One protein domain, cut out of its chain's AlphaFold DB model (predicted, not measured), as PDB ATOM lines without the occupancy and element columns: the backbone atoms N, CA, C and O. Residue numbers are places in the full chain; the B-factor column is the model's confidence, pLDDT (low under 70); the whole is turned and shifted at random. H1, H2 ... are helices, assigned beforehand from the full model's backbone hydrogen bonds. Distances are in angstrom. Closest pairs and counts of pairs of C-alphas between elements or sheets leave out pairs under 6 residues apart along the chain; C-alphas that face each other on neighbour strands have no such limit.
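This is residues 107 to 241 of the 354 residues of an uncharacterized protein of Ascoidea rubescens DSM 1968 (UniProt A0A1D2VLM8). The domain is a long rod of helices, in which H4 packs on part of H2 and makes a helical hairpin with H3. Short helices fold back near the two ends of the rod: H1 makes a corner with the beginning of H2, and H5 turns back at a slant over the last part of H4, residues 216 to 224. The printed part has 135 residues with five named helices, H1 to H5, and no named strand: all helix. It is loose, with a radius of gyration of the C-alphas of 19.5 A and spans of 71 by 29 by 23 A.

H1, residues 115 to 125, and H2, residues 129 to 160, only just touch, only at the corner by their tight link, with 3 pairs of C-alphas within 8 A; the closest are those of Trp 125 and Gly 132, 6.1 A apart. H3, residues 172 to 191, is apart from H2. The hub is H4, residues 198 to 224, which touches H2 beside residues 144 to 158 of H2 alone, at a shallow tilt of 17 degrees, the same way; the closest C-alphas, of Ile 148 and Ile 204, are 6.0 A apart. H3 and H4 touch as a hairpin at a shallow tilt of 29 degrees, opposite ways, the closest C-alphas being Thr 182 and Val 205, 5.7 A. H5, residues 231 to 238, touches residues 216 to 224 of H4 alone, at a steep tilt of 47 degrees, opposite ways; the closest C-alphas, of Ser 223 and Glu 231, are 5.4 A apart. Every O i to N i+4 pair is within hydrogen-bond range in H3 and H4, against 6 of 7 in H1, 27 of 28 in H2 and 3 of 4 in H5.

H1 begins at C-alpha 115, (351.025, 149.647, 283.869). H2 measures 47.3 A, H3 28.6 A and H4 38.9 A. H5 ends at C-alpha 238, (326.859, 158.332, 256.756).

The farthest C-alphas, of Asp 127 and Asp 227, are 70.9 A apart. The printed part has no cut, and the link from H2 to H3 is long. The pLDDT is under 70 in residues 107 to 135, 161 to 170 and 220 to 241.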
ATOM      1  N   GLY A 107     335.636 158.001 276.399       43.84
ATOM      2  CA  GLY A 107     335.472 157.374 277.705       43.84
ATOM      3  C   GLY A 107     334.836 155.980 277.683       43.84
ATOM      4  O   GLY A 107     334.869 155.307 278.700       43.84
ATOM      5  N   LEU A 108     334.307 155.470 276.565       45.16
ATOM      6  CA  LEU A 108     333.959 154.040 276.447       45.16
ATOM      7  C   LEU A 108     335.205 153.178 276.191       45.16
ATOM      8  O   LEU A 108     335.262 152.004 276.584       45.16
ATOM      9  N   ILE A 109     336.271 153.787 275.670       43.69
ATOM     10  CA  ILE A 109     337.626 153.233 275.637       43.69
ATOM     11  C   ILE A 109     338.337 153.595 276.952       43.69
ATOM     12  O   ILE A 109     339.402 154.203 276.969       43.69
ATOM     13  N   ILE A 110     337.774 153.211 278.105       44.06
ATOM     14  CA  ILE A 110     338.572 153.209 279.344       44.06
ATOM     15  C   ILE A 110     339.590 152.087 279.211       44.06
ATOM     16  O   ILE A 110     339.241 150.905 279.319       44.06
ATOM     17  N   VAL A 111     340.822 152.480 278.908       39.25
ATOM     18  CA  VAL A 111     342.008 151.634 278.970       39.25
ATOM     19  C   VAL A 111     342.224 151.280 280.446       39.25
ATOM     20  O   VAL A 111     342.084 152.165 281.298       39.25
ATOM     21  N   PRO A 112     342.526 150.015 280.794       39.22
ATOM     22  CA  PRO A 112     342.910 149.675 282.161       39.22
ATOM     23  C   PRO A 112     344.026 150.609 282.649       39.22
ATOM     24  O   PRO A 112     344.816 151.107 281.844       39.22
ATOM     25  N   LEU A 113     344.069 150.852 283.966       42.72
ATOM     26  CA  LEU A 113     345.075 151.703 284.609       42.72
ATOM     27  C   LEU A 113     346.462 151.476 283.975       42.72
ATOM     28  O   LEU A 113     346.877 150.321 283.853       42.72
ATOM     29  N   PRO A 114     347.184 152.541 283.576       46.97
ATOM     30  CA  PRO A 114     348.505 152.404 282.976       46.97
ATOM     31  C   PRO A 114     349.397 151.511 283.836       46.97
ATOM     32  O   PRO A 114     349.402 151.632 285.065       46.97
ATOM     33  N   SER A 115     350.174 150.638 283.194       50.25
ATOM     34  CA  SER A 115     351.025 149.647 283.869       50.25
ATOM     35  C   SER A 115     351.974 150.266 284.907       50.25
ATOM     36  O   SER A 115     352.355 149.610 285.870       50.25
ATOM     37  N   GLU A 116     352.318 151.545 284.764       53.75
ATOM     38  CA  GLU A 116     353.116 152.317 285.719       53.75
ATOM     39  C   GLU A 116     352.368 152.641 287.022       53.75
ATOM     40  O   GLU A 116     352.939 152.473 288.099       53.75
ATOM     41  N   LYS A 117     351.081 153.010 286.950       54.88
ATOM     42  CA  LYS A 117     350.228 153.201 288.139       54.88
ATOM     43  C   LYS A 117     349.896 151.870 288.813       54.88
ATOM     44  O   LYS A 117     349.832 151.810 290.037       54.88
ATOM     45  N   LEU A 118     349.748 150.795 288.035       50.66
ATOM     46  CA  LEU A 118     349.635 149.434 288.572       50.66
ATOM     47  C   LEU A 118     350.902 149.031 289.336       50.66
ATOM     48  O   LEU A 118     350.803 148.608 290.480       50.66
ATOM     49  N   LYS A 119     352.095 149.272 288.781       55.91
ATOM     50  CA  LYS A 119     353.382 149.041 289.472       55.91
ATOM     51  C   LYS A 119     353.550 149.886 290.739       55.91
ATOM     52  O   LYS A 119     354.214 149.469 291.691       55.91
ATOM     53  N   GLU A 120     352.979 151.086 290.762       60.78
ATOM     54  CA  GLU A 120     352.969 151.943 291.947       60.78
ATOM     55  C   GLU A 120     352.037 151.394 293.037       60.78
ATOM     56  O   GLU A 120     352.410 151.381 294.210       60.78
ATOM     57  N   LEU A 121     350.882 150.843 292.657       54.22
ATOM     58  CA  LEU A 121     349.962 150.145 293.561       54.22
ATOM     59  C   LEU A 121     350.515 148.789 294.034       54.22
ATOM     60  O   LEU A 121     350.378 148.451 295.211       54.22
ATOM     61  N   GLU A 122     351.253 148.063 293.187       53.88
ATOM     62  CA  GLU A 122     351.966 146.830 293.551       53.88
ATOM     63  C   GLU A 122     352.975 147.051 294.691       53.88
ATOM     64  O   GLU A 122     353.190 146.149 295.509       53.88
ATOM     65  N   LYS A 123     353.569 148.252 294.814       57.88
ATOM     66  CA  LYS A 123     354.446 148.585 295.956       57.88
ATOM     67  C   LYS A 123     353.709 148.554 297.294       57.88
ATOM     68  O   LYS A 123     354.348 148.225 298.294       57.88
ATOM     69  N   TYR A 124     352.413 148.865 297.318       55.34
ATOM     70  CA  TYR A 124     351.586 148.839 298.526       55.34
ATOM     71  C   TYR A 124     351.046 147.438 298.848       55.34
ATOM     72  O   TYR A 124     350.539 147.217 299.945       55.34
ATOM     73  N   TRP A 125     351.168 146.479 297.924       55.72
ATOM     74  CA  TRP A 125     350.615 145.123 298.049       55.72
ATOM     75  C   TRP A 125     351.680 144.026 298.145       55.72
ATOM     76  O   TRP A 125     351.383 142.843 297.964       55.72
ATOM     77  N   LYS A 126     352.924 144.411 298.459       51.34
ATOM     78  CA  LYS A 126     354.079 143.506 298.567       51.34
ATOM     79  C   LYS A 126     353.851 142.297 299.481       51.34
ATOM     80  O   LYS A 126     354.462 141.260 299.234       51.34
ATOM     81  N   ASP A 127     352.945 142.398 300.449       55.03
ATOM     82  CA  ASP A 127     352.706 141.338 301.431       55.03
ATOM     83  C   ASP A 127     351.686 140.282 300.977       55.03
ATOM     84  O   ASP A 127     351.571 139.237 301.612       55.03
ATOM     85  N   ASP A 128     350.958 140.492 299.869       56.12
ATOM     86  CA  ASP A 128     349.944 139.526 299.439       56.12
ATOM     87  C   ASP A 128     349.621 139.636 297.936       56.12
ATOM     88  O   ASP A 128     348.592 140.173 297.513       56.12
ATOM     89  N   LYS A 129     350.481 139.056 297.083       55.94
ATOM     90  CA  LYS A 129     350.286 138.980 295.614       55.94
ATOM     91  C   LYS A 129     348.923 138.404 295.186       55.94
ATOM     92  O   LYS A 129     348.521 138.568 294.035       55.94
ATOM     93  N   LYS A 130     348.231 137.685 296.079       57.41
ATOM     94  CA  LYS A 130     346.864 137.178 295.869       57.41
ATOM     95  C   LYS A 130     345.791 138.249 296.087       57.41
ATOM     96  O   LYS A 130     344.775 138.209 295.401       57.41
ATOM     97  N   LYS A 131     345.990 139.202 297.005       58.84
ATOM     98  CA  LYS A 131     345.054 140.319 297.222       58.84
ATOM     99  C   LYS A 131     345.111 141.325 296.080       58.84
ATOM    100  O   LYS A 131     344.063 141.809 295.671       58.84
ATOM    101  N   GLY A 132     346.304 141.568 295.534       60.00
ATOM    102  CA  GLY A 132     346.463 142.500 294.422       60.00
ATOM    103  C   GLY A 132     345.761 142.063 293.139       60.00
ATOM    104  O   GLY A 132     344.939 142.798 292.605       60.00
ATOM    105  N   ARG A 133     345.966 140.803 292.733       61.19
ATOM    106  CA  ARG A 133     345.268 140.222 291.573       61.19
ATOM    107  C   ARG A 133     343.745 140.239 291.718       61.19
ATOM    108  O   ARG A 133     343.047 140.603 290.784       61.19
ATOM    109  N   ARG A 134     343.228 139.935 292.914       64.00
ATOM    110  CA  ARG A 134     341.784 140.012 293.195       64.00
ATOM    111  C   ARG A 134     341.234 141.434 293.084       64.00
ATOM    112  O   ARG A 134     340.097 141.609 292.663       64.00
ATOM    113  N   PHE A 135     342.001 142.446 293.488       69.81
ATOM    114  CA  PHE A 135     341.575 143.837 293.343       69.81
ATOM    115  C   PHE A 135     341.526 144.251 291.871       69.81
ATOM    116  O   PHE A 135     340.547 144.861 291.453       69.81
ATOM    117  N   GLU A 136     342.550 143.904 291.091       72.50
ATOM    118  CA  GLU A 136     342.608 144.198 289.654       72.50
ATOM    119  C   GLU A 136     341.444 143.554 288.896       72.50
ATOM    120  O   GLU A 136     340.760 144.235 288.133       72.50
ATOM    121  N   GLU A 137     341.163 142.275 289.164       73.50
ATOM    122  CA  GLU A 137     340.019 141.565 288.585       73.50
ATOM    123  C   GLU A 137     338.690 142.218 288.978       73.50
ATOM    124  O   GLU A 137     337.880 142.526 288.108       73.50
ATOM    125  N   ASN A 138     338.475 142.513 290.266       76.25
ATOM    126  CA  ASN A 138     337.244 143.160 290.730       76.25
ATOM    127  C   ASN A 138     337.049 144.556 290.128       76.25
ATOM    128  O   ASN A 138     335.933 144.920 289.755       76.25
ATOM    129  N   HIS A 139     338.123 145.336 290.019       79.81
ATOM    130  CA  HIS A 139     338.076 146.646 289.388       79.81
ATOM    131  C   HIS A 139     337.720 146.530 287.902       79.81
ATOM    132  O   HIS A 139     336.873 147.273 287.410       79.81
ATOM    133  N   LEU A 140     338.309 145.561 287.199       80.44
ATOM    134  CA  LEU A 140     338.021 145.315 285.792       80.44
ATOM    135  C   LEU A 140     336.579 144.840 285.567       80.44
ATOM    136  O   LEU A 140     335.936 145.295 284.622       80.44
ATOM    137  N   ILE A 141     336.044 143.998 286.456       84.25
ATOM    138  CA  ILE A 141     334.627 143.596 286.455       84.25
ATOM    139  C   ILE A 141     333.728 144.825 286.596       84.25
ATOM    140  O   ILE A 141     332.812 145.019 285.799       84.25
ATOM    141  N   GLN A 142     333.986 145.673 287.596       84.12
ATOM    142  CA  GLN A 142     333.207 146.894 287.816       84.12
ATOM    143  C   GLN A 142     333.258 147.822 286.604       84.12
ATOM    144  O   GLN A 142     332.231 148.361 286.201       84.12
ATOM    145  N   LEU A 143     334.437 147.966 286.000       85.94
ATOM    146  CA  LEU A 143     334.637 148.793 284.820       85.94
ATOM    147  C   LEU A 143     333.842 148.274 283.617       85.94
ATOM    148  O   LEU A 143     333.163 149.052 282.954       85.94
ATOM    149  N   LEU A 144     333.905 146.970 283.334       84.88
ATOM    150  CA  LEU A 144     333.158 146.364 282.229       84.88
ATOM    151  C   LEU A 144     331.645 146.467 282.452       84.88
ATOM    152  O   LEU A 144     330.928 146.861 281.537       84.88
ATOM    153  N   ASN A 145     331.170 146.224 283.674       86.88
ATOM    154  CA  ASN A 145     329.756 146.385 284.020       86.88
ATOM    155  C   ASN A 145     329.276 147.834 283.893       86.88
ATOM    156  O   ASN A 145     328.164 148.077 283.431       86.88
ATOM    157  N   LEU A 146     330.105 148.810 284.274       85.75
ATOM    158  CA  LEU A 146     329.784 150.221 284.071       85.75
ATOM    159  C   LEU A 146     329.631 150.534 282.578       85.75
ATOM    160  O   LEU A 146     328.671 151.194 282.195       85.75
ATOM    161  N   LYS A 147     330.533 150.021 281.732       86.75
ATOM    162  CA  LYS A 147     330.441 150.196 280.275       86.75
ATOM    163  C   LYS A 147     329.170 149.573 279.705       86.75
ATOM    164  O   LYS A 147     328.508 150.223 278.907       86.75
ATOM    165  N   ILE A 148     328.804 148.369 280.146       89.81
ATOM    166  CA  ILE A 148     327.545 147.722 279.747       89.81
ATOM    167  C   ILE A 148     326.352 148.615 280.098       89.81
ATOM    168  O   ILE A 148     325.548 148.909 279.222       89.81
ATOM    169  N   ARG A 149     326.285 149.135 281.329       87.88
ATOM    170  CA  ARG A 149     325.198 150.034 281.756       87.88
ATOM    171  C   ARG A 149     325.131 151.325 280.944       87.88
ATOM    172  O   ARG A 149     324.044 151.781 280.619       87.88
ATOM    173  N   ILE A 150     326.276 151.920 280.607       86.31
ATOM    174  CA  ILE A 150     326.317 153.110 279.743       86.31
ATOM    175  C   ILE A 150     325.747 152.777 278.359       86.31
ATOM    176  O   ILE A 150     324.945 153.539 277.826       86.31
ATOM    177  N   ILE A 151     326.124 151.630 277.792       88.81
ATOM    178  CA  ILE A 151     325.610 151.173 276.496       88.81
ATOM    179  C   ILE A 151     324.098 150.918 276.570       88.81
ATOM    180  O   ILE A 151     323.382 151.323 275.663       88.81
ATOM    181  N   GLU A 152     323.596 150.324 277.653       88.12
ATOM    182  CA  GLU A 152     322.156 150.125 277.881       88.12
ATOM    183  C   GLU A 152     321.386 151.443 277.985       88.12
ATOM    184  O   GLU A 152     320.291 151.561 277.445       88.12
ATOM    185  N   LEU A 153     321.958 152.457 278.640       84.81
ATOM    186  CA  LEU A 153     321.358 153.791 278.683       84.81
ATOM    187  C   LEU A 153     321.258 154.399 277.281       84.81
ATOM    188  O   LEU A 153     320.218 154.951 276.931       84.81
ATOM    189  N   ILE A 154     322.306 154.254 276.462       83.38
ATOM    190  CA  ILE A 154     322.289 154.701 275.061       83.38
ATOM    191  C   ILE A 154     321.245 153.916 274.258       83.38
ATOM    192  O   ILE A 154     320.520 154.501 273.458       83.38
ATOM    193  N   GLU A 155     321.151 152.603 274.470       84.12
ATOM    194  CA  GLU A 155     320.167 151.736 273.821       84.12
ATOM    195  C   GLU A 155     318.733 152.185 274.144       84.12
ATOM    196  O   GLU A 155     317.942 152.404 273.228       84.12
ATOM    197  N   ASN A 156     318.420 152.400 275.423       83.75
ATOM    198  CA  ASN A 156     317.101 152.852 275.874       83.75
ATOM    199  C   ASN A 156     316.763 154.243 275.328       83.75
ATOM    200  O   ASN A 156     315.693 154.437 274.753       83.75
ATOM    201  N   TYR A 157     317.712 155.180 275.402       81.31
ATOM    202  CA  TYR A 157     317.581 156.513 274.812       81.31
ATOM    203  C   TYR A 157     317.268 156.440 273.306       81.31
ATOM    204  O   TYR A 157     316.418 157.164 272.786       81.31
ATOM    205  N   MET A 158     317.905 155.508 272.592       76.06
ATOM    206  CA  MET A 158     317.632 155.264 271.177       76.06
ATOM    207  C   MET A 158     316.266 154.625 270.923       76.06
ATOM    208  O   MET A 158     315.738 154.804 269.826       76.06
ATOM    209  N   MET A 159     315.681 153.880 271.860       78.69
ATOM    210  CA  MET A 159     314.330 153.331 271.690       78.69
ATOM    211  C   MET A 159     313.250 154.401 271.863       78.69
ATOM    212  O   MET A 159     312.285 154.397 271.101       78.69
ATOM    213  N   GLU A 160     313.428 155.315 272.817       73.62
ATOM    214  CA  GLU A 160     312.412 156.309 273.191       73.62
ATOM    215  C   GLU A 160     312.333 157.503 272.230       73.62
ATOM    216  O   GLU A 160     311.262 158.086 272.062       73.62
ATOM    217  N   ILE A 161     313.432 157.866 271.563       66.31
ATOM    218  CA  ILE A 161     313.459 159.084 270.744       66.31
ATOM    219  C   ILE A 161     312.885 158.886 269.346       66.31
ATOM    220  O   ILE A 161     313.303 158.007 268.572       66.31
ATOM    221  N   ASP A 162     311.984 159.811 269.018       59.16
ATOM    222  CA  ASP A 162     311.330 159.923 267.728       59.16
ATOM    223  C   ASP A 162     312.299 160.375 266.616       59.16
ATOM    224  O   ASP A 162     313.212 161.188 266.809       59.16
ATOM    225  N   LEU A 163     312.101 159.805 265.427       54.81
ATOM    226  CA  LEU A 163     313.074 159.679 264.326       54.81
ATOM    227  C   LEU A 163     313.674 160.993 263.797       54.81
ATOM    228  O   LEU A 163     314.729 160.964 263.170       54.81
ATOM    229  N   GLN A 164     313.012 162.126 264.015       52.00
ATOM    230  CA  GLN A 164     313.333 163.387 263.339       52.00
ATOM    231  C   GLN A 164     314.287 164.299 264.126       52.00
ATOM    232  O   GLN A 164     314.866 165.209 263.537       52.00
ATOM    233  N   TYR A 165     314.501 164.043 265.422       49.50
ATOM    234  CA  TYR A 165     315.193 164.990 266.315       49.50
ATOM    235  C   TYR A 165     316.471 164.452 266.961       49.50
ATOM    236  O   TYR A 165     317.153 165.171 267.689       49.50
ATOM    237  N   SER A 166     316.852 163.207 266.674       58.88
ATOM    238  CA  SER A 166     318.082 162.641 267.223       58.88
ATOM    239  C   SER A 166     319.308 163.155 266.465       58.88
ATOM    240  O   SER A 166     319.726 162.597 265.447       58.88
ATOM    241  N   SER A 167     319.935 164.200 267.005       60.78
ATOM    242  CA  SER A 167     321.281 164.645 266.619       60.78
ATOM    243  C   SER A 167     322.317 163.513 266.693       60.78
ATOM    244  O   SER A 167     323.299 163.533 265.955       60.78
ATOM    245  N   LEU A 168     322.069 162.493 267.523       61.06
ATOM    246  CA  LEU A 168     322.894 161.293 267.633       61.06
ATOM    247  C   LEU A 168     322.837 160.393 266.384       61.06
ATOM    248  O   LEU A 168     323.876 159.892 265.966       61.06
ATOM    249  N   ILE A 169     321.659 160.189 265.780       64.38
ATOM    250  CA  ILE A 169     321.513 159.354 264.567       64.38
ATOM    251  C   ILE A 169     322.134 160.054 263.354       64.38
ATOM    252  O   ILE A 169     322.750 159.413 262.506       64.38
ATOM    253  N   ASN A 170     322.020 161.380 263.302       65.88
ATOM    254  CA  ASN A 170     322.526 162.186 262.192       65.88
ATOM    255  C   ASN A 170     324.024 162.523 262.306       65.88
ATOM    256  O   ASN A 170     324.551 163.212 261.434       65.88
ATOM    257  N   ASN A 171     324.721 162.061 263.354       72.44
ATOM    258  CA  ASN A 171     326.148 162.310 263.539       72.44
ATOM    259  C   ASN A 171     327.000 161.130 263.014       72.44
ATOM    260  O   ASN A 171     327.183 160.134 263.721       72.44
ATOM    261  N   PRO A 172     327.602 161.241 261.814       72.44
ATOM    262  CA  PRO A 172     328.425 160.175 261.239       72.44
ATOM    263  C   PRO A 172     329.702 159.897 262.049       72.44
ATOM    264  O   PRO A 172     330.218 158.779 262.036       72.44
ATOM    265  N   SER A 173     330.222 160.888 262.786       74.81
ATOM    266  CA  SER A 173     331.396 160.707 263.651       74.81
ATOM    267  C   SER A 173     331.097 159.732 264.784       74.81
ATOM    268  O   SER A 173     331.886 158.824 265.048       74.81
ATOM    269  N   LEU A 174     329.925 159.874 265.405       75.38
ATOM    270  CA  LEU A 174     329.496 159.003 266.490       75.38
ATOM    271  C   LEU A 174     329.325 157.557 266.013       75.38
ATOM    272  O   LEU A 174     329.808 156.629 266.658       75.38
ATOM    273  N   PHE A 175     328.696 157.365 264.851       79.12
ATOM    274  CA  PHE A 175     328.567 156.040 264.251       79.12
ATOM    275  C   PHE A 175     329.940 155.394 264.020       79.12
ATOM    276  O   PHE A 175     330.169 154.258 264.436       79.12
ATOM    277  N   ASN A 176     330.891 156.140 263.444       81.62
ATOM    278  CA  ASN A 176     332.257 155.649 263.247       81.62
ATOM    279  C   ASN A 176     332.923 155.263 264.580       81.62
ATOM    280  O   ASN A 176     333.594 154.237 264.647       81.62
ATOM    281  N   GLN A 177     332.733 156.042 265.649       82.44
ATOM    282  CA  GLN A 177     333.275 155.712 266.971       82.44
ATOM    283  C   GLN A 177     332.690 154.406 267.521       82.44
ATOM    284  O   GLN A 177     333.446 153.567 268.010       82.44
ATOM    285  N   ILE A 178     331.378 154.189 267.394       85.50
ATOM    286  CA  ILE A 178     330.720 152.941 267.815       85.50
ATOM    287  C   ILE A 178     331.296 151.745 267.043       85.50
ATOM    288  O   ILE A 178     331.638 150.726 267.650       85.50
ATOM    289  N   VAL A 179     331.480 151.883 265.725       86.69
ATOM    290  CA  VAL A 179     332.121 150.857 264.887       86.69
ATOM    291  C   VAL A 179     333.543 150.568 265.380       86.69
ATOM    292  O   VAL A 179     333.878 149.415 265.645       86.69
ATOM    293  N   MET A 180     334.363 151.596 265.604       85.88
ATOM    294  CA  MET A 180     335.746 151.423 266.066       85.88
ATOM    295  C   MET A 180     335.841 150.790 267.461       85.88
ATOM    296  O   MET A 180     336.696 149.934 267.694       85.88
ATOM    297  N   ILE A 181     334.958 151.165 268.391       87.12
ATOM    298  CA  ILE A 181     334.884 150.549 269.724       87.12
ATOM    299  C   ILE A 181     334.510 149.067 269.593       87.12
ATOM    300  O   ILE A 181     335.102 148.217 270.259       87.12
ATOM    301  N   THR A 182     333.581 148.739 268.697       90.19
ATOM    302  CA  THR A 182     333.182 147.350 268.436       90.19
ATOM    303  C   THR A 182     334.357 146.528 267.891       90.19
ATOM    304  O   THR A 182     334.659 145.462 268.432       90.19
ATOM    305  N   ALA A 183     335.089 147.051 266.896       87.56
ATOM    306  CA  ALA A 183     336.306 146.423 266.361       87.56
ATOM    307  C   ALA A 183     337.378 146.209 267.440       87.56
ATOM    308  O   ALA A 183     338.023 145.155 267.493       87.56
ATOM    309  N   TYR A 184     337.563 147.193 268.324       88.31
ATOM    310  CA  TYR A 184     338.493 147.095 269.444       88.31
ATOM    311  C   TYR A 184     338.136 145.933 270.381       88.31
ATOM    312  O   TYR A 184     338.995 145.105 270.690       88.31
ATOM    313  N   TYR A 185     336.870 145.814 270.792       87.81
ATOM    314  CA  TYR A 185     336.441 144.726 271.671       87.81
ATOM    315  C   TYR A 185     336.541 143.353 271.009       87.81
ATOM    316  O   TYR A 185     337.040 142.422 271.642       87.81
ATOM    317  N   GLN A 186     336.173 143.228 269.733       87.69
ATOM    318  CA  GLN A 186     336.408 141.991 268.983       87.69
ATOM    319  C   GLN A 186     337.895 141.625 268.915       87.69
ATOM    320  O   GLN A 186     338.256 140.460 269.051       87.69
ATOM    321  N   SER A 187     338.777 142.614 268.759       86.81
ATOM    322  CA  SER A 187     340.224 142.381 268.720       86.81
ATOM    323  C   SER A 187     340.758 141.900 270.071       86.81
ATOM    324  O   SER A 187     341.594 140.997 270.112       86.81
ATOM    325  N   LEU A 188     340.252 142.448 271.184       85.38
ATOM    326  CA  LEU A 188     340.565 141.962 272.531       85.38
ATOM    327  C   LEU A 188     340.077 140.530 272.766       85.38
ATOM    328  O   LEU A 188     340.749 139.774 273.463       85.38
ATOM    329  N   ILE A 189     338.913 140.178 272.219       84.94
ATOM    330  CA  ILE A 189     338.362 138.826 272.316       84.94
ATOM    331  C   ILE A 189     339.259 137.839 271.563       84.94
ATOM    332  O   ILE A 189     339.659 136.826 272.121       84.94
ATOM    333  N   ILE A 190     339.638 138.166 270.326       83.38
ATOM    334  CA  ILE A 190     340.492 137.311 269.486       83.38
ATOM    335  C   ILE A 190     341.908 137.180 270.066       83.38
ATOM    336  O   ILE A 190     342.509 136.113 269.994       83.38
ATOM    337  N   SER A 191     342.451 138.261 270.636       83.50
ATOM    338  CA  SER A 191     343.820 138.270 271.172       83.50
ATOM    339  C   SER A 191     343.966 137.446 272.452       83.50
ATOM    340  O   SER A 191     345.044 136.917 272.711       83.50
ATOM    341  N   ASP A 192     342.909 137.367 273.262       81.31
ATOM    342  CA  ASP A 192     342.905 136.614 274.516       81.31
ATOM    343  C   ASP A 192     341.535 135.961 274.753       81.31
ATOM    344  O   ASP A 192     340.719 136.458 275.539       81.31
ATOM    345  N   PRO A 193     341.249 134.843 274.068       76.94
ATOM    346  CA  PRO A 193     339.923 134.243 274.112       76.94
ATOM    347  C   PRO A 193     339.699 133.410 275.389       76.94
ATOM    348  O   PRO A 193     338.567 133.084 275.743       76.94
ATOM    349  N   ARG A 194     340.768 133.127 276.152       79.25
ATOM    350  CA  ARG A 194     340.717 132.462 277.469       79.25
ATOM    351  C   ARG A 194     340.617 133.446 278.632       79.25
ATOM    352  O   ARG A 194     340.733 133.060 279.797       79.25
ATOM    353  N   PHE A 195     340.406 134.721 278.327       82.12
ATOM    354  CA  PHE A 195     340.230 135.751 279.327       82.12
ATOM    355  C   PHE A 195     339.052 135.421 280.261       82.12
ATOM    356  O   PHE A 195     337.979 135.000 279.823       82.12
ATOM    357  N   SER A 196     339.231 135.634 281.566       81.00
ATOM    358  CA  SER A 196     338.254 135.245 282.594       81.00
ATOM    359  C   SER A 196     336.908 135.967 282.485       81.00
ATOM    360  O   SER A 196     335.899 135.438 282.937       81.00
ATOM    361  N   LEU A 197     336.884 137.155 281.873       83.06
ATOM    362  CA  LEU A 197     335.688 137.989 281.708       83.06
ATOM    363  C   LEU A 197     335.332 138.185 280.227       83.06
ATOM    364  O   LEU A 197     334.843 139.248 279.838       83.06
ATOM    365  N   ILE A 198     335.632 137.197 279.377       84.50
ATOM    366  CA  ILE A 198     335.343 137.270 277.939       84.50
ATOM    367  C   ILE A 198     333.844 137.451 277.663       84.50
ATOM    368  O   ILE A 198     333.491 138.214 276.771       84.50
ATOM    369  N   GLU A 199     332.972 136.851 278.484       84.50
ATOM    370  CA  GLU A 199     331.512 137.000 278.399       84.50
ATOM    371  C   GLU A 199     331.087 138.468 278.416       84.50
ATOM    372  O   GLU A 199     330.328 138.892 277.553       84.50
ATOM    373  N   LEU A 200     331.643 139.272 279.332       87.25
ATOM    374  CA  LEU A 200     331.321 140.699 279.421       87.25
ATOM    375  C   LEU A 200     331.793 141.466 278.177       87.25
ATOM    376  O   LEU A 200     331.163 142.437 277.766       87.25
ATOM    377  N   ARG A 201     332.905 141.051 277.554       88.00
ATOM    378  CA  ARG A 201     333.373 141.659 276.295       88.00
ATOM    379  C   ARG A 201     332.458 141.293 275.130       88.00
ATOM    380  O   ARG A 201     332.169 142.157 274.309       88.00
ATOM    381  N   ILE A 202     332.007 140.042 275.067       87.94
ATOM    382  CA  ILE A 202     331.062 139.567 274.049       87.94
ATOM    383  C   ILE A 202     329.719 140.282 274.210       87.94
ATOM    384  O   ILE A 202     329.177 140.769 273.224       87.94
ATOM    385  N   GLU A 203     329.238 140.451 275.443       89.81
ATOM    386  CA  GLU A 203     328.018 141.203 275.744       89.81
ATOM    387  C   GLU A 203     328.111 142.666 275.283       89.81
ATOM    388  O   GLU A 203     327.183 143.178 274.654       89.81
ATOM    389  N   ILE A 204     329.250 143.327 275.524       91.12
ATOM    390  CA  ILE A 204     329.513 144.677 275.005       91.12
ATOM    391  C   ILE A 204     329.407 144.696 273.474       91.12
ATOM    392  O   ILE A 204     328.721 145.560 272.931       91.12
ATOM    393  N   VAL A 205     330.042 143.747 272.774       92.00
ATOM    394  CA  VAL A 205     329.954 143.659 271.305       92.00
ATOM    395  C   VAL A 205     328.506 143.457 270.859       92.00
ATOM    396  O   VAL A 205     328.044 144.185 269.985       92.00
ATOM    397  N   SER A 206     327.764 142.542 271.484       92.00
ATOM    398  CA  SER A 206     326.356 142.285 271.166       92.00
ATOM    399  C   SER A 206     325.481 143.534 271.295       92.00
ATOM    400  O   SER A 206     324.720 143.851 270.377       92.00
ATOM    401  N   LYS A 207     325.619 144.291 272.389       91.50
ATOM    402  CA  LYS A 207     324.849 145.529 272.598       91.50
ATOM    403  C   LYS A 207     325.261 146.640 271.626       91.50
ATOM    404  O   LYS A 207     324.398 147.327 271.083       91.50
ATOM    405  N   LEU A 208     326.555 146.791 271.334       92.31
ATOM    406  CA  LEU A 208     327.024 147.768 270.344       92.31
ATOM    407  C   LEU A 208     326.513 147.445 268.934       92.31
ATOM    408  O   LEU A 208     326.062 148.345 268.231       92.31
ATOM    409  N   VAL A 209     326.514 146.171 268.537       93.12
ATOM    410  CA  VAL A 209     325.954 145.717 267.251       93.12
ATOM    411  C   VAL A 209     324.459 146.011 267.173       93.12
ATOM    412  O   VAL A 209     323.986 146.479 266.139       93.12
ATOM    413  N   LYS A 210     323.716 145.820 268.269       91.62
ATOM    414  CA  LYS A 210     322.303 146.206 268.340       91.62
ATOM    415  C   LYS A 210     322.110 147.713 268.145       91.62
ATOM    416  O   LYS A 210     321.231 148.112 267.387       91.62
ATOM    417  N   ILE A 211     322.954 148.556 268.744       88.38
ATOM    418  CA  ILE A 211     322.921 150.010 268.515       88.38
ATOM    419  C   ILE A 211     323.230 150.345 267.050       88.38
ATOM    420  O   ILE A 211     322.502 151.131 266.443       88.38
ATOM    421  N   ILE A 212     324.260 149.729 266.458       88.44
ATOM    422  CA  ILE A 212     324.586 149.884 265.029       88.44
ATOM    423  C   ILE A 212     323.365 149.526 264.177       88.44
ATOM    424  O   ILE A 212     322.993 150.289 263.289       88.44
ATOM    425  N   TYR A 213     322.707 148.408 264.482       88.44
ATOM    426  CA  TYR A 213     321.498 147.958 263.802       88.44
ATOM    427  C   TYR A 213     320.324 148.933 263.959       88.44
ATOM    428  O   TYR A 213     319.642 149.240 262.982       88.44
ATOM    429  N   MET A 214     320.104 149.480 265.154       85.12
ATOM    430  CA  MET A 214     319.071 150.493 265.379       85.12
ATOM    431  C   MET A 214     319.340 151.758 264.560       85.12
ATOM    432  O   MET A 214     318.431 152.254 263.894       85.12
ATOM    433  N   ILE A 215     320.580 152.258 264.560       81.19
ATOM    434  CA  ILE A 215     320.978 153.415 263.744       81.19
ATOM    435  C   ILE A 215     320.777 153.100 262.258       81.19
ATOM    436  O   ILE A 215     320.216 153.919 261.528       81.19
ATOM    437  N   TRP A 216     321.165 151.899 261.824       80.31
ATOM    438  CA  TRP A 216     321.005 151.423 260.453       80.31
ATOM    439  C   TRP A 216     319.539 151.399 260.014       80.31
ATOM    440  O   TRP A 216     319.174 152.056 259.040       80.31
ATOM    441  N   GLN A 217     318.672 150.708 260.759       80.06
ATOM    442  CA  GLN A 217     317.242 150.596 260.462       80.06
ATOM    443  C   GLN A 217     316.550 151.961 260.439       80.06
ATOM    444  O   GLN A 217     315.714 152.231 259.571       80.06
ATOM    445  N   LYS A 218     316.895 152.845 261.381       75.19
ATOM    446  CA  LYS A 218     316.343 154.202 261.431       75.19
ATOM    447  C   LYS A 218     316.809 155.044 260.235       75.19
ATOM    448  O   LYS A 218     315.978 155.691 259.600       75.19
ATOM    449  N   SER A 219     318.086 154.955 259.863       70.88
ATOM    450  CA  SER A 219     318.643 155.636 258.682       70.88
ATOM    451  C   SER A 219     318.025 155.125 257.375       70.88
ATOM    452  O   SER A 219     317.687 155.916 256.496       70.88
ATOM    453  N   TYR A 220     317.800 153.811 257.272       69.38
ATOM    454  CA  TYR A 220     317.164 153.168 256.121       69.38
ATOM    455  C   TYR A 220     315.691 153.564 255.949       69.38
ATOM    456  O   TYR A 220     315.229 153.832 254.841       69.38
ATOM    457  N   LYS A 221     314.929 153.680 257.043       65.31
ATOM    458  CA  LYS A 221     313.548 154.191 256.985       65.31
ATOM    459  C   LYS A 221     313.484 155.660 256.557       65.31
ATOM    460  O   LYS A 221     312.560 156.047 255.838       65.31
ATOM    461  N   MET A 222     314.457 156.471 256.979       59.78
ATOM    462  CA  MET A 222     314.514 157.887 256.617       59.78
ATOM    463  C   MET A 222     314.840 158.092 255.131       59.78
ATOM    464  O   MET A 222     314.222 158.950 254.500       59.78
ATOM    465  N   SER A 223     315.718 157.267 254.542       59.28
ATOM    466  CA  SER A 223     316.006 157.333 253.101       59.28
ATOM    467  C   SER A 223     314.789 156.964 252.248       59.28
ATOM    468  O   SER A 223     314.506 157.655 251.277       59.28
ATOM    469  N   LYS A 224     314.007 155.961 252.664       58.78
ATOM    470  CA  LYS A 224     312.795 155.510 251.957       58.78
ATOM    471  C   LYS A 224     311.632 156.515 251.985       58.78
ATOM    472  O   LYS A 224     310.728 156.433 251.165       58.78
ATOM    473  N   SER A 225     311.632 157.442 252.944       54.12
ATOM    474  CA  SER A 225     310.597 158.483 253.068       54.12
ATOM    475  C   SER A 225     310.879 159.715 252.196       54.12
ATOM    476  O   SER A 225     310.020 160.583 252.057       54.12
ATOM    477  N   CYS A 226     312.080 159.808 251.622       51.97
ATOM    478  CA  CYS A 226     312.467 160.868 250.703       51.97
ATOM    479  C   CYS A 226     312.468 160.300 249.277       51.97
ATOM    480  O   CYS A 226     313.404 159.598 248.916       51.97
ATOM    481  N   ASP A 227     311.461 160.636 248.464       45.88
ATOM    482  CA  ASP A 227     311.223 160.192 247.067       45.88
ATOM    483  C   ASP A 227     312.339 160.517 246.034       45.88
ATOM    484  O   ASP A 227     312.105 160.565 244.824       45.88
ATOM    485  N   ASN A 228     313.580 160.751 246.458       44.25
ATOM    486  CA  ASN A 228     314.701 160.994 245.562       44.25
ATOM    487  C   ASN A 228     315.541 159.722 245.432       44.25
ATOM    488  O   ASN A 228     316.027 159.190 246.424       44.25
ATOM    489  N   SER A 229     315.760 159.302 244.186       47.25
ATOM    490  CA  SER A 229     316.473 158.128 243.641       47.25
ATOM    491  C   SER A 229     317.933 157.882 244.095       47.25
ATOM    492  O   SER A 229     318.737 157.308 243.364       47.25
ATOM    493  N   ASN A 230     318.299 158.302 245.304       47.84
ATOM    494  CA  ASN A 230     319.598 158.142 245.952       47.84
ATOM    495  C   ASN A 230     319.470 157.337 247.267       47.84
ATOM    496  O   ASN A 230     320.215 157.592 248.214       47.84
ATOM    497  N   GLU A 231     318.531 156.385 247.329       49.81
ATOM    498  CA  GLU A 231     318.199 155.570 248.513       49.81
ATOM    499  C   GLU A 231     319.427 154.869 249.126       49.81
ATOM    500  O   GLU A 231     319.598 154.866 250.346       49.81
ATOM    501  N   GLU A 232     320.332 154.359 248.286       49.56
ATOM    502  CA  GLU A 232     321.564 153.673 248.709       49.56
ATOM    503  C   GLU A 232     322.675 154.648 249.134       49.56
ATOM    504  O   GLU A 232     323.512 154.338 249.983       49.56
ATOM    505  N   LYS A 233     322.688 155.870 248.586       48.50
ATOM    506  CA  LYS A 233     323.783 156.825 248.811       48.50
ATOM    507  C   LYS A 233     323.763 157.450 250.198       48.50
ATOM    508  O   LYS A 233     324.829 157.806 250.680       48.50
ATOM    509  N   TYR A 234     322.606 157.619 250.840       52.06
ATOM    510  CA  TYR A 234     322.550 158.335 252.122       52.06
ATOM    511  C   TYR A 234     323.166 157.527 253.270       52.06
ATOM    512  O   TYR A 234     323.952 158.059 254.047       52.06
ATOM    513  N   ILE A 235     322.888 156.221 253.319       53.16
ATOM    514  CA  ILE A 235     323.434 155.318 254.340       53.16
ATOM    515  C   ILE A 235     324.936 155.116 254.120       53.16
ATOM    516  O   ILE A 235     325.718 155.216 255.060       53.16
ATOM    517  N   ILE A 236     325.356 154.943 252.862       53.72
ATOM    518  CA  ILE A 236     326.772 154.846 252.485       53.72
ATOM    519  C   ILE A 236     327.516 156.169 252.747       53.72
ATOM    520  O   ILE A 236     328.688 156.142 253.104       53.72
ATOM    521  N   ASN A 237     326.852 157.325 252.628       54.53
ATOM    522  CA  ASN A 237     327.443 158.632 252.946       54.53
ATOM    523  C   ASN A 237     327.572 158.896 254.455       54.53
ATOM    524  O   ASN A 237     328.399 159.718 254.845       54.53
ATOM    525  N   LEU A 238     326.773 158.228 255.294       56.03
ATOM    526  CA  LEU A 238     326.859 158.332 256.756       56.03
ATOM    527  C   LEU A 238     328.105 157.613 257.298       56.03
ATOM    528  O   LEU A 238     328.630 157.962 258.354       56.03
ATOM    529  N   ILE A 239     328.614 156.636 256.548       59.91
ATOM    530  CA  ILE A 239     329.770 155.829 256.920       59.91
ATOM    531  C   ILE A 239     331.007 156.387 256.218       59.91
ATOM    532  O   ILE A 239     331.096 156.439 254.991       59.91
ATOM    533  N   SER A 240     332.017 156.788 256.993       60.94
ATOM    534  CA  SER A 240     333.307 157.132 256.389       60.94
ATOM    535  C   SER A 240     333.892 155.901 255.681       60.94
ATOM    536  O   SER A 240     333.767 154.781 256.174       60.94
ATOM    537  N   LYS A 241     334.581 156.074 254.542       62.41
ATOM    538  CA  LYS A 241     335.163 154.939 253.790       62.41
ATOM    539  C   LYS A 241     336.011 153.993 254.660       62.41
ATOM    540  O   LYS A 241     336.037 152.800 254.390       62.41
TER     541      LYS A 241